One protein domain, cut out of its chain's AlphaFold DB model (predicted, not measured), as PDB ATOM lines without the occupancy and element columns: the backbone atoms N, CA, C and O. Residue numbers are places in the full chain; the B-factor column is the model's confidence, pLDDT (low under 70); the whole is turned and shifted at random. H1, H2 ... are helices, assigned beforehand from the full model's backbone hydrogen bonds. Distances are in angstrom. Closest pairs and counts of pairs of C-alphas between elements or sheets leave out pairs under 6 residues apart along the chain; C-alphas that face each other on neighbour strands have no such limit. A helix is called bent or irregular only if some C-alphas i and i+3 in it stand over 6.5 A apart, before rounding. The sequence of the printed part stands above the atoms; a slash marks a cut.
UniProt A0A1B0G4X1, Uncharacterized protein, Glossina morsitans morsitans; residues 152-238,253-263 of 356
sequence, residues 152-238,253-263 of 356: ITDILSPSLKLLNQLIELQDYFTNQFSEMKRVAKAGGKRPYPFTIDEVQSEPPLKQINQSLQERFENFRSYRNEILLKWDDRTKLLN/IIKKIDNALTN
ATOM      1  N   ILE A 152     211.538 228.212 266.101       74.94
ATOM      2  CA  ILE A 152     212.095 229.063 265.031       74.94
ATOM      3  C   ILE A 152     211.607 228.616 263.647       74.94
ATOM      4  O   ILE A 152     211.326 229.444 262.782       74.94
ATOM      5  N   THR A 153     211.460 227.308 263.439       77.44
ATOM      6  CA  THR A 153     210.956 226.724 262.188       77.44
ATOM      7  C   THR A 153     209.536 227.181 261.850       77.44
ATOM      8  O   THR A 153     209.223 227.384 260.672       77.44
ATOM      9  N   ASP A 154     208.709 227.432 262.867       82.25
ATOM     10  CA  ASP A 154     207.323 227.889 262.708       82.25
ATOM     11  C   ASP A 154     207.250 229.353 262.253       82.25
ATOM     12  O   ASP A 154     206.260 229.773 261.661       82.25
ATOM     13  N   ILE A 155     208.317 230.126 262.474       80.81
ATOM     14  CA  ILE A 155     208.448 231.520 262.024       80.81
ATOM     15  C   ILE A 155     209.170 231.593 260.673       80.81
ATOM     16  O   ILE A 155     208.792 232.371 259.788       80.81
ATOM     17  N   LEU A 156     210.214 230.783 260.485       81.56
ATOM     18  CA  LEU A 156     211.009 230.783 259.260       81.56
ATOM     19  C   LEU A 156     210.229 230.227 258.068       81.56
ATOM     20  O   LEU A 156     210.338 230.778 256.972       81.56
ATOM     21  N   SER A 157     209.429 229.174 258.257       85.06
ATOM     22  CA  SER A 157     208.719 228.543 257.140       85.06
ATOM     23  C   SER A 157     207.649 229.447 256.500       85.06
ATOM     24  O   SER A 157     207.673 229.571 255.270       85.06
ATOM     25  N   PRO A 158     206.781 230.179 257.239       90.06
ATOM     26  CA  PRO A 158     205.856 231.129 256.619       90.06
ATOM     27  C   PRO A 158     206.585 232.326 256.003       90.06
ATOM     28  O   PRO A 158     206.203 232.783 254.927       90.06
ATOM     29  N   SER A 159     207.661 232.803 256.639       88.12
ATOM     30  CA  SER A 159     208.469 233.917 256.122       88.12
ATOM     31  C   SER A 159     209.122 233.567 254.783       88.12
ATOM     32  O   SER A 159     209.054 234.338 253.827       88.12
ATOM     33  N   LEU A 160     209.702 232.369 254.677       88.62
ATOM     34  CA  LEU A 160     210.281 231.873 253.432       88.62
ATOM     35  C   LEU A 160     209.209 231.639 252.361       88.62
ATOM     36  O   LEU A 160     209.433 231.939 251.189       88.62
ATOM     37  N   LYS A 161     208.027 231.142 252.748       90.69
ATOM     38  CA  LYS A 161     206.888 230.997 251.832       90.69
ATOM     39  C   LYS A 161     206.466 232.348 251.251       90.69
ATOM     40  O   LYS A 161     206.308 232.448 250.037       90.69
ATOM     41  N   LEU A 162     206.352 233.382 252.087       90.81
ATOM     42  CA  LEU A 162     206.046 234.740 251.640       90.81
ATOM     43  C   LEU A 162     207.114 235.269 250.675       90.81
ATOM     44  O   LEU A 162     206.776 235.798 249.621       90.81
ATOM     45  N   LEU A 163     208.401 235.095 250.995       90.12
ATOM     46  CA  LEU A 163     209.491 235.525 250.111       90.12
ATOM     47  C   LEU A 163     209.431 234.838 248.742       90.12
ATOM     48  O   LEU A 163     209.573 235.511 247.725       90.12
ATOM     49  N   ASN A 164     209.167 233.529 248.701       90.12
ATOM     50  CA  ASN A 164     208.965 232.809 247.442       90.12
ATOM     51  C   ASN A 164     207.777 233.384 246.649       90.12
ATOM     52  O   ASN A 164     207.931 233.691 245.470       90.12
ATOM     53  N   GLN A 165     206.632 233.626 247.299       92.31
ATOM     54  CA  GLN A 165     205.452 234.217 246.650       92.31
ATOM     55  C   GLN A 165     205.720 235.620 246.082       92.31
ATOM     56  O   GLN A 165     205.225 235.958 245.009       92.31
ATOM     57  N   LEU A 166     206.516 236.443 246.770       90.19
ATOM     58  CA  LEU A 166     206.903 237.768 246.275       90.19
ATOM     59  C   LEU A 166     207.810 237.682 245.038       90.19
ATOM     60  O   LEU A 166     207.687 238.506 244.131       90.19
ATOM     61  N   ILE A 167     208.691 236.680 244.974       87.62
ATOM     62  CA  ILE A 167     209.521 236.415 243.789       87.62
ATOM     63  C   ILE A 167     208.645 235.945 242.621       87.62
ATOM     64  O   ILE A 167     208.808 236.436 241.505       87.62
ATOM     65  N   GLU A 168     207.666 235.076 242.879       87.81
ATOM     66  CA  GLU A 168     206.690 234.640 241.872       87.81
ATOM     67  C   GLU A 168     205.892 235.811 241.299       87.81
ATOM     68  O   GLU A 168     205.712 235.930 240.088       87.81
ATOM     69  N   LEU A 169     205.454 236.719 242.172       87.31
ATOM     70  CA  LEU A 169     204.751 237.928 241.771       87.31
ATOM     71  C   LEU A 169     205.636 238.823 240.888       87.31
ATOM     72  O   LEU A 169     205.165 239.372 239.891       87.31
ATOM     73  N   GLN A 170     206.927 238.941 241.213       86.19
ATOM     74  CA  GLN A 170     207.885 239.663 240.375       86.19
ATOM     75  C   GLN A 170     208.017 239.017 238.986       86.19
ATOM     76  O   GLN A 170     208.062 239.732 237.980       86.19
ATOM     77  N   ASP A 171     208.044 237.684 238.913       84.06
ATOM     78  CA  ASP A 171     208.081 236.947 237.647       84.06
ATOM     79  C   ASP A 171     206.802 237.142 236.838       84.06
ATOM     80  O   ASP A 171     206.865 237.339 235.621       84.06
ATOM     81  N   TYR A 172     205.644 237.156 237.495       85.75
ATOM     82  CA  TYR A 172     204.369 237.434 236.846       85.75
ATOM     83  C   TYR A 172     204.367 238.821 236.189       85.75
ATOM     84  O   TYR A 172     204.116 238.926 234.986       85.75
ATOM     85  N   PHE A 173     204.736 239.872 236.930       82.75
ATOM     86  CA  PHE A 173     204.813 241.230 236.378       82.75
ATOM     87  C   PHE A 173     205.827 241.330 235.239       82.75
ATOM     88  O   PHE A 173     205.532 241.884 234.183       82.75
ATOM     89  N   THR A 174     207.002 240.728 235.406       80.75
ATOM     90  CA  THR A 174     208.052 240.722 234.383       80.75
ATOM     91  C   THR A 174     207.581 240.071 233.080       80.75
ATOM     92  O   THR A 174     207.872 240.565 231.990       80.75
ATOM     93  N   ASN A 175     206.832 238.970 233.178       82.94
ATOM     94  CA  ASN A 175     206.330 238.236 232.020       82.94
ATOM     95  C   ASN A 175     205.122 238.902 231.351       82.94
ATOM     96  O   ASN A 175     204.913 238.687 230.153       82.94
ATOM     97  N   GLN A 176     204.349 239.699 232.094       84.88
ATOM     98  CA  GLN A 176     203.184 240.421 231.582       84.88
ATOM     99  C   GLN A 176     203.575 241.544 230.607       84.88
ATOM    100  O   GLN A 176     202.857 241.794 229.638       84.88
ATOM    101  N   PHE A 177     204.728 242.190 230.810       80.38
ATOM    102  CA  PHE A 177     205.182 243.310 229.981       80.38
ATOM    103  C   PHE A 177     206.260 242.876 228.980       80.38
ATOM    104  O   PHE A 177     207.369 242.503 229.354       80.38
ATOM    105  N   SER A 178     205.964 242.969 227.679       79.88
ATOM    106  CA  SER A 178     206.853 242.509 226.596       79.88
ATOM    107  C   SER A 178     208.225 243.196 226.584       79.88
ATOM    108  O   SER A 178     209.234 242.551 226.295       79.88
ATOM    109  N   GLU A 179     208.288 244.482 226.935       79.44
ATOM    110  CA  GLU A 179     209.541 245.223 227.125       79.44
ATOM    111  C   GLU A 179     210.377 244.628 228.260       79.44
ATOM    112  O   GLU A 179     211.546 244.306 228.059       79.44
ATOM    113  N   MET A 180     209.754 244.380 229.412       77.19
ATOM    114  CA  MET A 180     210.421 243.833 230.593       77.19
ATOM    115  C   MET A 180     210.856 242.380 230.384       77.19
ATOM    116  O   MET A 180     211.966 242.004 230.753       77.19
ATOM    117  N   LYS A 181     210.046 241.587 229.677       78.00
ATOM    118  CA  LYS A 181     210.362 240.211 229.279       78.00
ATOM    119  C   LYS A 181     211.598 240.111 228.381       78.00
ATOM    120  O   LYS A 181     212.296 239.102 228.425       78.00
ATOM    121  N   ARG A 182     211.881 241.120 227.545       77.12
ATOM    122  CA  ARG A 182     213.103 241.151 226.715       77.12
ATOM    123  C   ARG A 182     214.357 241.373 227.559       77.12
ATOM    124  O   ARG A 182     215.388 240.785 227.259       77.12
ATOM    125  N   VAL A 183     214.235 242.179 228.609       74.88
ATOM    126  CA  VAL A 183     215.327 242.592 229.501       74.88
ATOM    127  C   VAL A 183     215.612 241.540 230.572       74.88
ATOM    128  O   VAL A 183     216.764 241.267 230.886       74.88
ATOM    129  N   ALA A 184     214.574 240.897 231.099       67.12
ATOM    130  CA  ALA A 184     214.692 239.882 232.141       67.12
ATOM    131  C   ALA A 184     215.181 238.512 231.633       67.12
ATOM    132  O   ALA A 184     215.174 237.531 232.376       67.12
ATOM    133  N   LYS A 185     215.614 238.412 230.369       64.94
ATOM    134  CA  LYS A 185     216.230 237.195 229.834       64.94
ATOM    135  C   LYS A 185     217.677 237.057 230.317       64.94
ATOM    136  O   LYS A 185     218.596 237.302 229.548       64.94
ATOM    137  N   ALA A 186     217.866 236.600 231.554       52.72
ATOM    138  CA  ALA A 186     218.998 235.756 231.957       52.72
ATOM    139  C   ALA A 186     218.823 235.235 233.397       52.72
ATOM    140  O   ALA A 186     218.390 235.969 234.281       52.72
ATOM    141  N   GLY A 187     219.160 233.954 233.590       50.12
ATOM    142  CA  GLY A 187     219.203 233.264 234.885       50.12
ATOM    143  C   GLY A 187     218.563 231.879 234.841       50.12
ATOM    144  O   GLY A 187     217.448 231.680 235.313       50.12
ATOM    145  N   GLY A 188     219.234 230.919 234.197       53.81
ATOM    146  CA  GLY A 188     218.710 229.571 233.968       53.81
ATOM    147  C   GLY A 188     218.395 228.779 235.245       53.81
ATOM    148  O   GLY A 188     219.056 228.953 236.260       53.81
ATOM    149  N   LYS A 189     217.404 227.878 235.142       55.50
ATOM    150  CA  LYS A 189     217.175 226.653 235.946       55.50
ATOM    151  C   LYS A 189     217.649 226.679 237.417       55.50
ATOM    152  O   LYS A 189     218.252 225.709 237.869       55.50
ATOM    153  N   ARG A 190     217.411 227.745 238.182       63.28
ATOM    154  CA  ARG A 190     217.637 227.692 239.636       63.28
ATOM    155  C   ARG A 190     216.482 226.926 240.295       63.28
ATOM    156  O   ARG A 190     215.364 226.998 239.780       63.28
ATOM    157  N   PRO A 191     216.731 226.180 241.386       60.56
ATOM    158  CA  PRO A 191     215.671 225.500 242.116       60.56
ATOM    159  C   PRO A 191     214.726 226.557 242.694       60.56
ATOM    160  O   PRO A 191     215.069 227.299 243.607       60.56
ATOM    161  N   TYR A 192     213.555 226.663 242.080       64.00
ATOM    162  CA  TYR A 192     212.411 227.388 242.602       64.00
ATOM    163  C   TYR A 192     211.338 226.341 242.929       64.00
ATOM    164  O   TYR A 192     211.073 225.493 242.070       64.00
ATOM    165  N   PRO A 193     210.711 226.364 244.119       77.31
ATOM    166  CA  PRO A 193     210.902 227.315 245.222       77.31
ATOM    167  C   PRO A 193     212.219 227.106 245.994       77.31
ATOM    168  O   PRO A 193     212.788 226.017 245.980       77.31
ATOM    169  N   PHE A 194     212.678 228.141 246.707       81.88
ATOM    170  CA  PHE A 194     213.815 228.031 247.629       81.88
ATOM    171  C   PHE A 194     213.366 227.328 248.921       81.88
ATOM    172  O   PHE A 194     212.457 227.818 249.599       81.88
ATOM    173  N   THR A 195     213.993 226.197 249.260       78.56
ATOM    174  CA  THR A 195     213.638 225.320 250.395       78.56
ATOM    175  C   THR A 195     214.748 225.246 251.440       78.56
ATOM    176  O   THR A 195     215.929 225.367 251.123       78.56
ATOM    177  N   ILE A 196     214.371 225.030 252.704       70.31
ATOM    178  CA  ILE A 196     215.305 224.725 253.798       70.31
ATOM    179  C   ILE A 196     215.640 223.227 253.707       70.31
ATOM    180  O   ILE A 196     215.073 222.428 254.441       70.31
ATOM    181  N   ASP A 197     216.493 222.829 252.764       67.12
ATOM    182  CA  ASP A 197     217.010 221.454 252.694       67.12
ATOM    183  C   ASP A 197     218.428 221.398 253.266       67.12
ATOM    184  O   ASP A 197     219.303 222.142 252.825       67.12
ATOM    185  N   GLU A 198     218.689 220.461 254.184       56.50
ATOM    186  CA  GLU A 198     220.031 220.219 254.751       56.50
ATOM    187  C   GLU A 198     221.071 219.813 253.688       56.50
ATOM    188  O   GLU A 198     222.273 219.947 253.897       56.50
ATOM    189  N   VAL A 199     220.613 219.342 252.523       60.31
ATOM    190  CA  VAL A 199     221.462 218.924 251.395       60.31
ATOM    191  C   VAL A 199     221.959 220.123 250.571       60.31
ATOM    192  O   VAL A 199     222.906 219.996 249.792       60.31
ATOM    193  N   GLN A 200     221.354 221.306 250.720       60.25
ATOM    194  CA  GLN A 200     221.780 222.501 249.992       60.25
ATOM    195  C   GLN A 200     222.978 223.164 250.687       60.25
ATOM    196  O   GLN A 200     222.928 223.514 251.860       60.25
ATOM    197  N   SER A 201     224.062 223.390 249.936       65.62
ATOM    198  CA  SER A 201     225.307 223.984 250.455       65.62
ATOM    199  C   SER A 201     225.160 225.440 250.937       65.62
ATOM    200  O   SER A 201     226.076 225.953 251.580       65.62
ATOM    201  N   GLU A 202     224.066 226.133 250.604       80.81
ATOM    202  CA  GLU A 202     223.843 227.539 250.959       80.81
ATOM    203  C   GLU A 202     222.443 227.780 251.541       80.81
ATOM    204  O   GLU A 202     221.472 227.214 251.040       80.81
ATOM    205  N   PRO A 203     222.295 228.673 252.539       84.12
ATOM    206  CA  PRO A 203     220.999 228.956 253.148       84.12
ATOM    207  C   PRO A 203     220.042 229.652 252.158       84.12
ATOM    208  O   PRO A 203     220.494 230.474 251.351       84.12
ATOM    209  N   PRO A 204     218.714 229.430 252.256       85.00
ATOM    210  CA  PRO A 204     217.736 229.936 251.281       85.00
ATOM    211  C   PRO A 204     217.790 231.451 251.077       85.00
ATOM    212  O   PRO A 204     217.706 231.936 249.952       85.00
ATOM    213  N   LEU A 205     218.005 232.215 252.153       85.38
ATOM    214  CA  LEU A 205     218.087 233.675 252.083       85.38
ATOM    215  C   LEU A 205     219.271 234.154 251.226       85.38
ATOM    216  O   LEU A 205     219.149 235.144 250.504       85.38
ATOM    217  N   LYS A 206     220.402 233.437 251.261       86.94
ATOM    218  CA  LYS A 206     221.574 233.747 250.432       86.94
ATOM    219  C   LYS A 206     221.280 233.476 248.957       86.94
ATOM    220  O   LYS A 206     221.626 234.298 248.112       86.94
ATOM    221  N   GLN A 207     220.585 232.381 248.660       85.81
ATOM    222  CA  GLN A 207     220.174 232.040 247.295       85.81
ATOM    223  C   GLN A 207     219.170 233.050 246.727       85.81
ATOM    224  O   GLN A 207     219.326 233.507 245.594       85.81
ATOM    225  N   ILE A 208     218.185 233.458 247.537       87.44
ATOM    226  CA  ILE A 208     217.235 234.524 247.192       87.44
ATOM    227  C   ILE A 208     217.990 235.819 246.888       87.44
ATOM    228  O   ILE A 208     217.754 236.436 245.852       87.44
ATOM    229  N   ASN A 209     218.932 236.217 247.747       89.06
ATOM    230  CA  ASN A 209     219.712 237.437 247.549       89.06
ATOM    231  C   ASN A 209     220.519 237.400 246.239       89.06
ATOM    232  O   ASN A 209     220.467 238.351 245.463       89.06
ATOM    233  N   GLN A 210     221.185 236.281 245.938       87.00
ATOM    234  CA  GLN A 210     221.898 236.100 244.669       87.00
ATOM    235  C   GLN A 210     220.963 236.171 243.454       87.00
ATOM    236  O   GLN A 210     221.323 236.779 242.449       87.00
ATOM    237  N   SER A 211     219.773 235.566 243.545       84.44
ATOM    238  CA  SER A 211     218.754 235.623 242.488       84.44
ATOM    239  C   SER A 211     218.300 237.062 242.235       84.44
ATOM    240  O   SER A 211     218.266 237.518 241.093       84.44
ATOM    241  N   LEU A 212     218.020 237.819 243.300       87.00
ATOM    242  CA  LEU A 212     217.661 239.232 243.196       87.00
ATOM    243  C   LEU A 212     218.806 240.063 242.607       87.00
ATOM    244  O   LEU A 212     218.563 240.873 241.717       87.00
ATOM    245  N   GLN A 213     220.049 239.838 243.043       89.19
ATOM    246  CA  GLN A 213     221.217 240.548 242.518       89.19
ATOM    247  C   GLN A 213     221.410 240.305 241.016       89.19
ATOM    248  O   GLN A 213     221.645 241.255 240.272       89.19
ATOM    249  N   GLU A 214     221.268 239.060 240.552       85.94
ATOM    250  CA  GLU A 214     221.328 238.732 239.124       85.94
ATOM    251  C   GLU A 214     220.234 239.469 238.337       85.94
ATOM    252  O   GLU A 214     220.521 240.108 237.324       85.94
ATOM    253  N   ARG A 215     218.990 239.468 238.842       85.25
ATOM    254  CA  ARG A 215     217.880 240.225 238.238       85.25
ATOM    255  C   ARG A 215     218.199 241.720 238.146       85.25
ATOM    256  O   ARG A 215     217.948 242.327 237.106       85.25
ATOM    257  N   PHE A 216     218.773 242.310 239.197       87.25
ATOM    258  CA  PHE A 216     219.170 243.720 239.201       87.25
ATOM    259  C   PHE A 216     220.253 244.032 238.165       87.25
ATOM    260  O   PHE A 216     220.147 245.050 237.478       87.25
ATOM    261  N   GLU A 217     221.268 243.178 238.026       88.56
ATOM    262  CA  GLU A 217     222.327 243.391 237.033       88.56
ATOM    263  C   GLU A 217     221.807 243.228 235.600       88.56
ATOM    264  O   GLU A 217     222.103 244.065 234.748       88.56
ATOM    265  N   ASN A 218     220.936 242.248 235.343       85.94
ATOM    266  CA  ASN A 218     220.292 242.086 234.035       85.94
ATOM    267  C   ASN A 218     219.408 243.293 233.678       85.94
ATOM    268  O   ASN A 218     219.368 243.738 232.530       85.94
ATOM    269  N   PHE A 219     218.738 243.882 234.672       87.06
ATOM    270  CA  PHE A 219     217.900 245.066 234.488       87.06
ATOM    271  C   PHE A 219     218.701 246.371 234.330       87.06
ATOM    272  O   PHE A 219     218.162 247.373 233.851       87.06
ATOM    273  N   ARG A 220     219.989 246.384 234.704       90.12
ATOM    274  CA  ARG A 220     220.828 247.592 234.770       90.12
ATOM    275  C   ARG A 220     220.857 248.365 233.452       90.12
ATOM    276  O   ARG A 220     220.672 249.581 233.468       90.12
ATOM    277  N   SER A 221     221.085 247.679 232.330       91.06
ATOM    278  CA  SER A 221     221.209 248.330 231.016       91.06
ATOM    279  C   SER A 221     219.914 249.035 230.619       91.06
ATOM    280  O   SER A 221     219.929 250.220 230.293       91.06
ATOM    281  N   TYR A 222     218.786 248.332 230.725       89.88
ATOM    282  CA  TYR A 222     217.470 248.884 230.413       89.88
ATOM    283  C   TYR A 222     217.103 250.050 231.330       89.88
ATOM    284  O   TYR A 222     216.674 251.098 230.859       89.88
ATOM    285  N   ARG A 223     217.324 249.911 232.644       91.94
ATOM    286  CA  ARG A 223     217.114 251.007 233.598       91.94
ATOM    287  C   ARG A 223     217.883 252.256 233.170       91.94
ATOM    288  O   ARG A 223     217.312 253.341 233.175       91.94
ATOM    289  N   ASN A 224     219.160 252.108 232.817       94.38
ATOM    290  CA  ASN A 224     219.992 253.239 232.423       94.38
ATOM    291  C   ASN A 224     219.487 253.898 231.129       94.38
ATOM    292  O   ASN A 224     219.399 255.121 231.076       94.38
ATOM    293  N   GLU A 225     219.097 253.108 230.127       93.00
ATOM    294  CA  GLU A 225     218.502 253.607 228.880       93.00
ATOM    295  C   GLU A 225     217.217 254.410 229.139       93.00
ATOM    296  O   GLU A 225     217.058 255.527 228.645       93.00
ATOM    297  N   ILE A 226     216.313 253.873 229.963       91.56
ATOM    298  CA  ILE A 226     215.050 254.534 230.304       91.56
ATOM    299  C   ILE A 226     215.288 255.817 231.107       91.56
ATOM    300  O   ILE A 226     214.629 256.823 230.843       91.56
ATOM    301  N   LEU A 227     216.233 255.815 232.052       93.00
ATOM    302  CA  LEU A 227     216.596 257.014 232.813       93.00
ATOM    303  C   LEU A 227     217.137 258.120 231.901       93.00
ATOM    304  O   LEU A 227     216.691 259.256 232.020       93.00
ATOM    305  N   LEU A 228     218.040 257.791 230.973       93.12
ATOM    306  CA  LEU A 228     218.577 258.748 230.000       93.12
ATOM    307  C   LEU A 228     217.466 259.327 229.121       93.12
ATOM    308  O   LEU A 228     217.315 260.542 229.026       93.12
ATOM    309  N   LYS A 229     216.613 258.459 228.566       92.19
ATOM    310  CA  LYS A 229     215.469 258.863 227.739       92.19
ATOM    311  C   LYS A 229     214.555 259.865 228.449       92.19
ATOM    312  O   LYS A 229     214.064 260.799 227.814       92.19
ATOM    313  N   TRP A 230     214.270 259.660 229.735       90.12
ATOM    314  CA  TRP A 230     213.396 260.559 230.493       90.12
ATOM    315  C   TRP A 230     214.109 261.816 230.999       90.12
ATOM    316  O   TRP A 230     213.487 262.878 231.009       90.12
ATOM    317  N   ASP A 231     215.393 261.743 231.351       89.25
ATOM    318  CA  ASP A 231     216.211 262.925 231.660       89.25
ATOM    319  C   ASP A 231     216.263 263.879 230.455       89.25
ATOM    320  O   ASP A 231     215.966 265.066 230.587       89.25
ATOM    321  N   ASP A 232     216.502 263.353 229.252       87.88
ATOM    322  CA  ASP A 232     216.521 264.153 228.023       87.88
ATOM    323  C   ASP A 232     215.156 264.785 227.727       87.88
ATOM    324  O   ASP A 232     215.054 265.983 227.459       87.88
ATOM    325  N   ARG A 233     214.068 264.011 227.840       87.19
ATOM    326  CA  ARG A 233     212.706 264.529 227.623       87.19
ATOM    327  C   ARG A 233     212.316 265.615 228.620       87.19
ATOM    328  O   ARG A 233     211.694 266.601 228.236       87.19
ATOM    329  N   THR A 234     212.653 265.442 229.894       83.94
ATOM    330  CA  THR A 234     212.277 266.401 230.943       83.94
ATOM    331  C   THR A 234     213.087 267.692 230.863       83.94
ATOM    332  O   THR A 234     212.529 268.760 231.116       83.94
ATOM    333  N   LYS A 235     214.353 267.634 230.430       81.62
ATOM    334  CA  LYS A 235     215.152 268.829 230.106       81.62
ATOM    335  C   LYS A 235     214.523 269.658 228.984       81.62
ATOM    336  O   LYS A 235     214.477 270.880 229.093       81.62
ATOM    337  N   LEU A 236     214.013 269.005 227.937       74.38
ATOM    338  CA  LEU A 236     213.382 269.678 226.792       74.38
ATOM    339  C   LEU A 236     212.049 270.354 227.144       74.38
ATOM    340  O   LEU A 236     211.726 271.387 226.571       74.38
ATOM    341  N   LEU A 237     211.288 269.785 228.084       66.50
ATOM    342  CA  LEU A 237     209.993 270.320 228.527       66.50
ATOM    343  C   LEU A 237     210.120 271.485 229.523       66.50
ATOM    344  O   LEU A 237     209.163 272.227 229.716       66.50
ATOM    345  N   ASN A 238     211.296 271.664 230.127       60.22
ATOM    346  CA  ASN A 238     211.579 272.700 231.118       60.22
ATOM    347  C   ASN A 238     212.763 273.608 230.707       60.22
ATOM    348  O   ASN A 238     213.749 273.715 231.451       60.22
ATOM    349  N   ILE A 253     222.459 261.810 233.556       90.19
ATOM    350  CA  ILE A 253     221.848 261.403 234.828       90.19
ATOM    351  C   ILE A 253     222.549 260.191 235.459       90.19
ATOM    352  O   ILE A 253     222.608 260.090 236.683       90.19
ATOM    353  N   ILE A 254     223.142 259.308 234.652       93.69
ATOM    354  CA  ILE A 254     223.850 258.120 235.139       93.69
ATOM    355  C   ILE A 254     225.134 258.524 235.858       93.69
ATOM    356  O   ILE A 254     225.326 258.138 237.007       93.69
ATOM    357  N   LYS A 255     225.954 259.392 235.263       91.62
ATOM    358  CA  LYS A 255     227.149 259.947 235.910       91.62
ATOM    359  C   LYS A 255     226.812 260.733 237.166       91.62
ATOM    360  O   LYS A 255     227.558 260.666 238.136       91.62
ATOM    361  N   LYS A 256     225.685 261.453 237.201       89.44
ATOM    362  CA  LYS A 256     225.223 262.120 238.433       89.44
ATOM    363  C   LYS A 256     224.937 261.111 239.546       89.44
ATOM    364  O   LYS A 256     225.343 261.341 240.685       89.44
ATOM    365  N   ILE A 257     224.273 260.002 239.216       90.50
ATOM    366  CA  ILE A 257     224.018 258.905 240.155       90.50
ATOM    367  C   ILE A 257     225.343 258.273 240.605       90.50
ATOM    368  O   ILE A 257     225.567 258.134 241.805       90.50
ATOM    369  N   ASP A 258     226.250 257.962 239.681       91.31
ATOM    370  CA  ASP A 258     227.549 257.355 239.993       91.31
ATOM    371  C   ASP A 258     228.420 258.276 240.864       91.31
ATOM    372  O   ASP A 258     229.008 257.831 241.851       91.31
ATOM    373  N   ASN A 259     228.438 259.578 240.576       90.38
ATOM    374  CA  ASN A 259     229.133 260.583 241.381       90.38
ATOM    375  C   ASN A 259     228.544 260.671 242.795       90.38
ATOM    376  O   ASN A 259     229.287 260.682 243.777       90.38
ATOM    377  N   ALA A 260     227.213 260.667 242.924       88.19
ATOM    378  CA  ALA A 260     226.552 260.638 244.228       88.19
ATOM    379  C   ALA A 260     226.886 259.358 245.015       88.19
ATOM    380  O   ALA A 260     227.056 259.405 246.234       88.19
ATOM    381  N   LEU A 261     227.028 258.225 244.323       89.44
ATOM    382  CA  LEU A 261     227.374 256.929 244.910       89.44
ATOM    383  C   LEU A 261     228.883 256.709 245.094       89.44
ATOM    384  O   LEU A 261     229.274 255.740 245.747       89.44
ATOM    385  N   THR A 262     229.732 257.603 244.579       90.44
ATOM    386  CA  THR A 262     231.196 257.457 244.609       90.44
ATOM    387  C   THR A 262     231.710 257.328 246.039       90.44
ATOM    388  O   THR A 262     232.556 256.480 246.322       90.44
ATOM    389  N   ASN A 263     231.153 258.099 246.979       88.44
ATOM    390  CA  ASN A 263     231.501 257.992 248.394       88.44
ATOM    391  C   ASN A 263     230.479 257.169 249.191       88.44
ATOM    392  O   ASN A 263     229.882 257.631 250.167       88.44
TER     393      ASN A 263
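Overview. This is residues 152 to 238 and 253 to 263 of the 356 residues of an uncharacterized protein of Glossina morsitans morsitans (UniProt A0A1B0G4X1). One long, bent helix, H3, makes the long axis; its first arm, H3a, is side by side with H1 at a little distance, and its second arm, H3b, runs on beyond that pair, where H4 packs on it and sticks out with residues 255 to 263. Short H2 follows the end of H1, and a long loop, residues 184 to 203, folds back from there to the beginning of H3a. The printed part has 98 residues with four named helices, in the order H1, H2, H3, H4, and no named strand; the class is all helix. The whole is loose, with a radius of gyration of the C-alphas of 17.9 A, and elongated, spanning 56 by 36 by 23 A.

Along the chain. Begin with H3, residues 204 to 237, assigned as one helix by its hydrogen bonds but bent: the C-alphas of 218 and 221 are 7.0 A apart. Find C-alpha 204 at (217.736, 229.936, 251.281); from there arm H3a runs 21.3 A to residue 218. Arm H3b, residues 221 to 237, runs 24.8 A to C-alpha 237 at (209.993, 270.320, 228.527). H1, residues 152 to 176, begins at C-alpha 152 at (212.095, 229.063, 265.031) and is 36.4 A long; it is neither bent nor irregular, but only just, with C-alphas 155 and 158 6.0 A apart. Then look for H2 at residues 178 to 183 and H4 at residues 253 to 262.

Arrangement. At the bend, H3a and H3b stand at a steep tilt of 50 degrees. H1 and H3a are close but not clearly touching, their closest C-alphas, of Leu 160 and Pro 204, 8.0 A apart; they run the same way at a shallow tilt of 19 degrees. H1 and H2 only just touch, only at the corner, with 3 pairs of C-alphas within 8 A, the closest those of Asn 175 and Lys 181 at 5.3 A. H2 is close to H3b but not clearly touching, with the C-alphas of Val 183 and Tyr 222 closest at 6.7 A. Look at residues 224 to 231 of H3b, which alone touch H4: the closest C-alphas are those of Leu 228 and Ile 253, 6.4 A, at a steep tilt of 62 degrees, opposite ways. H1 and H4 are apart. In H2, H3a, H3b and H4 every O i to N i+4 pair is within hydrogen-bond range; in H1, 20 of 21 are.

Size, cuts and confidence. The two C-alphas farthest apart are those of Val 199 and Asn 238, at 58.3 A. The link from H1 to H2 is tight; that from H2 to H3a, 20 residues, is long. Residues 239 to 252 are not printed, and C-alphas 238 and 253 are 15.7 A apart across the cut. The model's confidence is low, pLDDT under 70, at residues 184 to 192, 197 to 201 and 237 to 238.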